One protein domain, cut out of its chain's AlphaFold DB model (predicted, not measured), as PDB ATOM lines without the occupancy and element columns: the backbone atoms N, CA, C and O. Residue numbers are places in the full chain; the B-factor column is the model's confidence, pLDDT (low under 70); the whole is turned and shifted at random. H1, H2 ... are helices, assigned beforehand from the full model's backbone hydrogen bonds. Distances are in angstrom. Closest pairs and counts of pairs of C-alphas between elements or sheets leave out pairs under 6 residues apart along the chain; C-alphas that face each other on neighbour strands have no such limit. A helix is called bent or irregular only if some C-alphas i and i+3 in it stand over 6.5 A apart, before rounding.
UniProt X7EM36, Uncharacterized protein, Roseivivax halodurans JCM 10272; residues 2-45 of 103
ATOM      1  N   ALA A   2     -19.513  26.629  24.885       92.44
ATOM      2  CA  ALA A   2     -18.147  26.996  24.487       92.44
ATOM      3  C   ALA A   2     -17.054  26.275  25.304       92.44
ATOM      4  O   ALA A   2     -16.053  25.847  24.741       92.44
ATOM      5  N   SER A   3     -17.269  26.074  26.610       94.31
ATOM      6  CA  SER A   3     -16.382  25.290  27.488       94.31
ATOM      7  C   SER A   3     -16.212  23.837  27.031       94.31
ATOM      8  O   SER A   3     -15.097  23.339  26.902       94.31
ATOM      9  N   GLU A   4     -17.324  23.152  26.778       95.88
ATOM     10  CA  GLU A   4     -17.357  21.761  26.318       95.88
ATOM     11  C   GLU A   4     -16.772  21.626  24.911       95.88
ATOM     12  O   GLU A   4     -16.045  20.673  24.639       95.88
ATOM     13  N   TYR A   5     -17.019  22.609  24.040       96.38
ATOM     14  CA  TYR A   5     -16.386  22.695  22.728       96.38
ATOM     15  C   TYR A   5     -14.863  22.855  22.847       96.38
ATOM     16  O   TYR A   5     -14.127  22.116  22.194       96.38
ATOM     17  N   ALA A   6     -14.386  23.754  23.719       95.69
ATOM     18  CA  ALA A   6     -12.959  23.982  23.967       95.69
ATOM     19  C   ALA A   6     -12.249  22.730  24.506       95.69
ATOM     20  O   ALA A   6     -11.109  22.450  24.141       95.69
ATOM     21  N   LEU A   7     -12.932  21.949  25.347       94.62
ATOM     22  CA  LEU A   7     -12.428  20.685  25.891       94.62
ATOM     23  C   LEU A   7     -12.632  19.484  24.951       94.62
ATOM     24  O   LEU A   7     -12.158  18.391  25.251       94.62
ATOM     25  N   GLY A   8     -13.329  19.664  23.824       95.25
ATOM     26  CA  GLY A   8     -13.618  18.593  22.870       95.25
ATOM     27  C   GLY A   8     -14.571  17.516  23.400       95.25
ATOM     28  O   GLY A   8     -14.462  16.366  22.985       95.25
ATOM     29  N   LEU A   9     -15.478  17.875  24.314       96.56
ATOM     30  CA  LEU A   9     -16.412  16.950  24.976       96.56
ATOM     31  C   LEU A   9     -17.729  16.749  24.216       96.56
ATOM     32  O   LEU A   9     -18.479  15.834  24.542       96.56
ATOM     33  N   LEU A  10     -18.005  17.606  23.232       97.25
ATOM     34  CA  LEU A  10     -19.236  17.576  22.446       97.25
ATOM     35  C   LEU A  10     -19.253  16.424  21.444       97.25
ATOM     36  O   LEU A  10     -18.221  16.075  20.853       97.25
ATOM     37  N   ASP A  11     -20.447  15.896  21.191       97.31
ATOM     38  CA  ASP A  11     -20.649  14.936  20.113       97.31
ATOM     39  C   ASP A  11     -20.486  15.597  18.718       97.31
ATOM     40  O   ASP A  11     -20.381  16.824  18.595       97.31
ATOM     41  N   PRO A  12     -20.413  14.813  17.623       97.50
ATOM     42  CA  PRO A  12     -20.195  15.368  16.289       97.50
ATOM     43  C   PRO A  12     -21.281  16.334  15.790       97.50
ATOM     44  O   PRO A  12     -20.971  17.198  14.964       97.50
ATOM     45  N   ASP A  13     -22.536  16.176  16.216       97.50
ATOM     46  CA  ASP A  13     -23.650  17.049  15.832       97.50
ATOM     47  C   ASP A  13     -23.588  18.371  16.599       97.50
ATOM     48  O   ASP A  13     -23.601  19.445  15.989       97.50
ATOM     49  N   GLU A  14     -23.423  18.300  17.917       96.81
ATOM     50  CA  GLU A  14     -23.269  19.460  18.795       96.81
ATOM     51  C   GLU A  14     -22.038  20.287  18.424       96.81
ATOM     52  O   GLU A  14     -22.099  21.515  18.320       96.81
ATOM     53  N   ARG A  15     -20.916  19.617  18.147       97.38
ATOM     54  CA  ARG A  15     -19.685  20.278  17.718       97.38
ATOM     55  C   ARG A  15     -19.888  21.045  16.414       97.38
ATOM     56  O   ARG A  15     -19.382  22.158  16.286       97.38
ATOM     57  N   ARG A  16     -20.635  20.487  15.454       97.50
ATOM     58  CA  ARG A  16     -20.981  21.184  14.204       97.50
ATOM     59  C   ARG A  16     -21.883  22.388  14.454       97.50
ATOM     60  O   ARG A  16     -21.660  23.431  13.845       97.50
ATOM     61  N   ALA A  17     -22.860  22.264  15.349       96.62
ATOM     62  CA  ALA A  17     -23.752  23.365  15.700       96.62
ATOM     63  C   ALA A  17     -22.986  24.537  16.334       96.62
ATOM     64  O   ALA A  17     -23.155  25.682  15.916       96.62
ATOM     65  N   VAL A  18     -22.085  24.253  17.281       97.00
ATOM     66  CA  VAL A  18     -21.231  25.284  17.891       97.00
ATOM     67  C   VAL A  18     -20.267  25.882  16.864       97.00
ATOM     68  O   VAL A  18     -20.123  27.101  16.821       97.00
ATOM     69  N   ALA A  19     -19.657  25.069  15.995       97.00
ATOM     70  CA  ALA A  19     -18.780  25.568  14.933       97.00
ATOM     71  C   ALA A  19     -19.501  26.555  13.997       97.00
ATOM     72  O   ALA A  19     -18.954  27.611  13.695       97.00
ATOM     73  N   ALA A  20     -20.742  26.255  13.603       97.12
ATOM     74  CA  ALA A  20     -21.556  27.167  12.801       97.12
ATOM     75  C   ALA A  20     -21.940  28.442  13.575       97.12
ATOM     76  O   ALA A  20     -21.907  29.542  13.023       97.12
ATOM     77  N   ALA A  21     -22.267  28.324  14.867       96.38
ATOM     78  CA  ALA A  21     -22.583  29.480  15.706       96.38
ATOM     79  C   ALA A  21     -21.391  30.444  15.828       96.38
ATOM     80  O   ALA A  21     -21.575  31.657  15.740       96.38
ATOM     81  N   LEU A  22     -20.163  29.924  15.942       97.44
ATOM     82  CA  LEU A  22     -18.943  30.736  16.034       97.44
ATOM     83  C   LEU A  22     -18.721  31.655  14.819       97.44
ATOM     84  O   LEU A  22     -18.038  32.669  14.957       97.44
ATOM     85  N   GLU A  23     -19.302  31.354  13.653       97.44
ATOM     86  CA  GLU A  23     -19.190  32.213  12.466       97.44
ATOM     87  C   GLU A  23     -19.970  33.527  12.605       97.44
ATOM     88  O   GLU A  23     -19.589  34.542  12.021       97.44
ATOM     89  N   THR A  24     -21.056  33.530  13.381       97.56
ATOM     90  CA  THR A  24     -22.011  34.651  13.421       97.56
ATOM     91  C   THR A  24     -22.210  35.242  14.814       97.56
ATOM     92  O   THR A  24     -22.523  36.427  14.924       97.56
ATOM     93  N   ASP A  25     -21.963  34.471  15.875       97.88
ATOM     94  CA  ASP A  25     -22.173  34.870  17.263       97.88
ATOM     95  C   ASP A  25     -20.870  35.406  17.907       97.88
ATOM     96  O   ASP A  25     -19.922  34.650  18.158       97.88
ATOM     97  N   PRO A  26     -20.764  36.725  18.170       97.31
ATOM     98  CA  PRO A  26     -19.604  37.305  18.843       97.31
ATOM     99  C   PRO A  26     -19.505  36.943  20.332       97.31
ATOM    100  O   PRO A  26     -18.390  36.912  20.853       97.31
ATOM    101  N   GLU A  27     -20.617  36.672  21.017       97.25
ATOM    102  CA  GLU A  27     -20.622  36.310  22.439       97.25
ATOM    103  C   GLU A  27     -20.078  34.891  22.621       97.25
ATOM    104  O   GLU A  27     -19.178  34.677  23.434       97.25
ATOM    105  N   MET A  28     -20.504  33.954  21.765       96.88
ATOM    106  CA  MET A  28     -19.957  32.592  21.724       96.88
ATOM    107  C   MET A  28     -18.440  32.593  21.479       96.88
ATOM    108  O   MET A  28     -17.697  31.852  22.124       96.88
ATOM    109  N   ARG A  29     -17.949  33.457  20.577       98.00
ATOM    110  CA  ARG A  29     -16.503  33.620  20.335       98.00
ATOM    111  C   ARG A  29     -15.768  34.188  21.547       98.00
ATOM    112  O   ARG A  29     -14.658  33.744  21.840       98.00
ATOM    113  N   ALA A  30     -16.359  35.158  22.242       97.88
ATOM    114  CA  ALA A  30     -15.772  35.724  23.451       97.88
ATOM    115  C   ALA A  30     -15.690  34.678  24.574       97.88
ATOM    116  O   ALA A  30     -14.660  34.583  25.244       97.88
ATOM    117  N   GLU A  31     -16.730  33.857  24.744       97.69
ATOM    118  CA  GLU A  31     -16.727  32.767  25.719       97.69
ATOM    119  C   GLU A  31     -15.686  31.695  25.360       97.69
ATOM    120  O   GLU A  31     -14.923  31.267  26.225       97.69
ATOM    121  N   LEU A  32     -15.585  31.301  24.085       97.62
ATOM    122  CA  LEU A  32     -14.559  30.360  23.630       97.62
ATOM    123  C   LEU A  32     -13.146  30.889  23.911       97.62
ATOM    124  O   LEU A  32     -12.347  30.197  24.537       97.62
ATOM    125  N   SER A  33     -12.866  32.141  23.536       97.62
ATOM    126  CA  SER A  33     -11.568  32.781  23.783       97.62
ATOM    127  C   SER A  33     -11.234  32.859  25.279       97.62
ATOM    128  O   SER A  33     -10.092  32.625  25.688       97.62
ATOM    129  N   LEU A  34     -12.236  33.125  26.122       97.25
ATOM    130  CA  LEU A  34     -12.089  33.113  27.575       97.25
ATOM    131  C   LEU A  34     -11.624  31.741  28.081       97.25
ATOM    132  O   LEU A  34     -10.699  31.674  28.893       97.25
ATOM    133  N   TRP A  35     -12.236  30.656  27.605       96.12
ATOM    134  CA  TRP A  35     -11.843  29.298  27.979       96.12
ATOM    135  C   TRP A  35     -10.460  28.924  27.436       96.12
ATOM    136  O   TRP A  35      -9.614  28.474  28.209       96.12
ATOM    137  N   GLU A  36     -10.185  29.191  26.158       95.81
ATOM    138  CA  GLU A  36      -8.886  28.927  25.523       95.81
ATOM    139  C   GLU A  36      -7.728  29.663  26.210       95.81
ATOM    140  O   GLU A  36      -6.624  29.130  26.289       95.81
ATOM    141  N   SER A  37      -7.968  30.851  26.774       95.44
ATOM    142  CA  SER A  37      -6.950  31.585  27.541       95.44
ATOM    143  C   SER A  37      -6.669  31.000  28.933       95.44
ATOM    144  O   SER A  37      -5.576  31.176  29.469       95.44
ATOM    145  N   ARG A  38      -7.641  30.301  29.538       93.75
ATOM    146  CA  ARG A  38      -7.550  29.781  30.915       93.75
ATOM    147  C   ARG A  38      -7.017  28.359  30.985       93.75
ATOM    148  O   ARG A  38      -6.277  28.038  31.910       93.75
ATOM    149  N   LEU A  39      -7.392  27.511  30.030       92.69
ATOM    150  CA  LEU A  39      -7.029  26.092  30.031       92.69
ATOM    151  C   LEU A  39      -5.510  25.828  30.019       92.69
ATOM    152  O   LEU A  39      -5.084  24.945  30.763       92.69
ATOM    153  N   PRO A  40      -4.665  26.583  29.286       91.19
ATOM    154  CA  PRO A  40      -3.224  26.336  29.263       91.19
ATOM    155  C   PRO A  40      -2.562  26.425  30.640       91.19
ATOM    156  O   PRO A  40      -1.618  25.688  30.913       91.19
ATOM    157  N   ALA A  41      -3.080  27.271  31.538       90.62
ATOM    158  CA  ALA A  41      -2.556  27.393  32.898       90.62
ATOM    159  C   ALA A  41      -2.677  26.086  33.702       90.62
ATOM    160  O   ALA A  41      -1.896  25.862  34.623       90.62
ATOM    161  N   LEU A  42      -3.615  25.206  33.340       89.88
ATOM    162  CA  LEU A  42      -3.806  23.902  33.979       89.88
ATOM    163  C   LEU A  42      -2.755  22.867  33.542       89.88
ATOM    164  O   LEU A  42      -2.614  21.838  34.193       89.88
ATOM    165  N   LEU A  43      -2.022  23.134  32.456       88.31
ATOM    166  CA  LEU A  43      -0.976  22.251  31.928       88.31
ATOM    167  C   LEU A  43       0.406  22.544  32.537       88.31
ATOM    168  O   LEU A  43       1.354  21.797  32.297       88.31
ATOM    169  N   GLY A  44       0.536  23.624  33.318       87.19
ATOM    170  CA  GLY A  44       1.785  24.020  33.966       87.19
ATOM    171  C   GLY A  44       2.229  22.987  34.999       87.19
ATOM    172  O   GLY A  44       1.747  22.989  36.126       87.19
ATOM    173  N   GLY A  45       3.147  22.103  34.612       87.19
ATOM    174  CA  GLY A  45       3.652  21.018  35.461       87.19
ATOM    175  C   GLY A  45       3.565  19.631  34.828       87.19
ATOM    176  O   GLY A  45       3.992  18.666  35.453       87.19
TER     177      GLY A  45
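What this domain is: This is residues 2 to 45 of the 103 residues of an uncharacterized protein of Roseivivax halodurans JCM 10272 (UniProt X7EM36). Two helices, H2 and the longer H3, meet near their ends and make an open V, and the short helix H1 sits in the opening between the two arms, packed on the part of H3 from residues 28 to 36. The far end of H3 and the last two printed residues, residues 40 to 45, stick out beyond the rest. The printed part has 44 residues with three named helices, H1, H2 and H3 in that order, and no named strand; the class is all helix. The whole is only just loose, close to compact, with a radius of gyration of the C-alphas of 11.2 A, and it is flat, spanning 34 by 22 by 9 A along its three main axes.

Where its parts are: H1 takes residues 2 to 6 and begins at C-alpha 2, at (-18.147, 26.996, 24.487); it measures 6.0 A from first to last C-alpha. H2 follows with residues 12 to 24 and measures 19.6 A, from C-alpha 12 at (-20.195, 15.368, 16.289) to C-alpha 24. H3, the longest helix, takes residues 26 to 43 and measures 27.3 A, ending at C-alpha 43, at (-0.976, 22.251, 31.928). H3 is irregular, but only just: C-alphas 37 and 40 are 6.7 A apart.

How they stand to each other: H1 touches H3, with 12 pairs of C-alphas within 8 A; the closest are those of Ala 2 and Leu 32, 5.0 A apart. H3 touches H1 with residues 28 to 36 alone. H1 and H2 only just touch, with 3 pairs of C-alphas within 8 A, the closest those of Tyr 5 and Arg 15 at 6.5 A; of H2, residues 15 to 18 alone take part. H2 and H3 touch only at the corner by their link, and only just, with 3 pairs of C-alphas within 8 A. The closest are those of Leu 22 and Arg 29, 5.7 A apart; H2 touches H3 with residues 21 to 22 alone, and H3 touches H2 with residues 28 to 29 alone. H2 and H3 run opposite ways at a steep tilt of 61 degrees, and their centres are 16.0 A apart. In H1 every O i to N i+4 pair is within hydrogen-bond range; in H2 it is 7 of 9 and in H3 10 of 14.

The domain as a whole: The two C-alphas farthest apart in the domain are those of Thr 24 and Gly 45, at 36.5 A. Residues 40 to 45, of which 40 to 43 belong to H3, stand free. The printed part has no cut. The links from H1 to H2, with 5 residues, and from H2 to H3, with 1 residue, are tight. The mean pLDDT of the printed part is 95.5, and no printed residue is under 70.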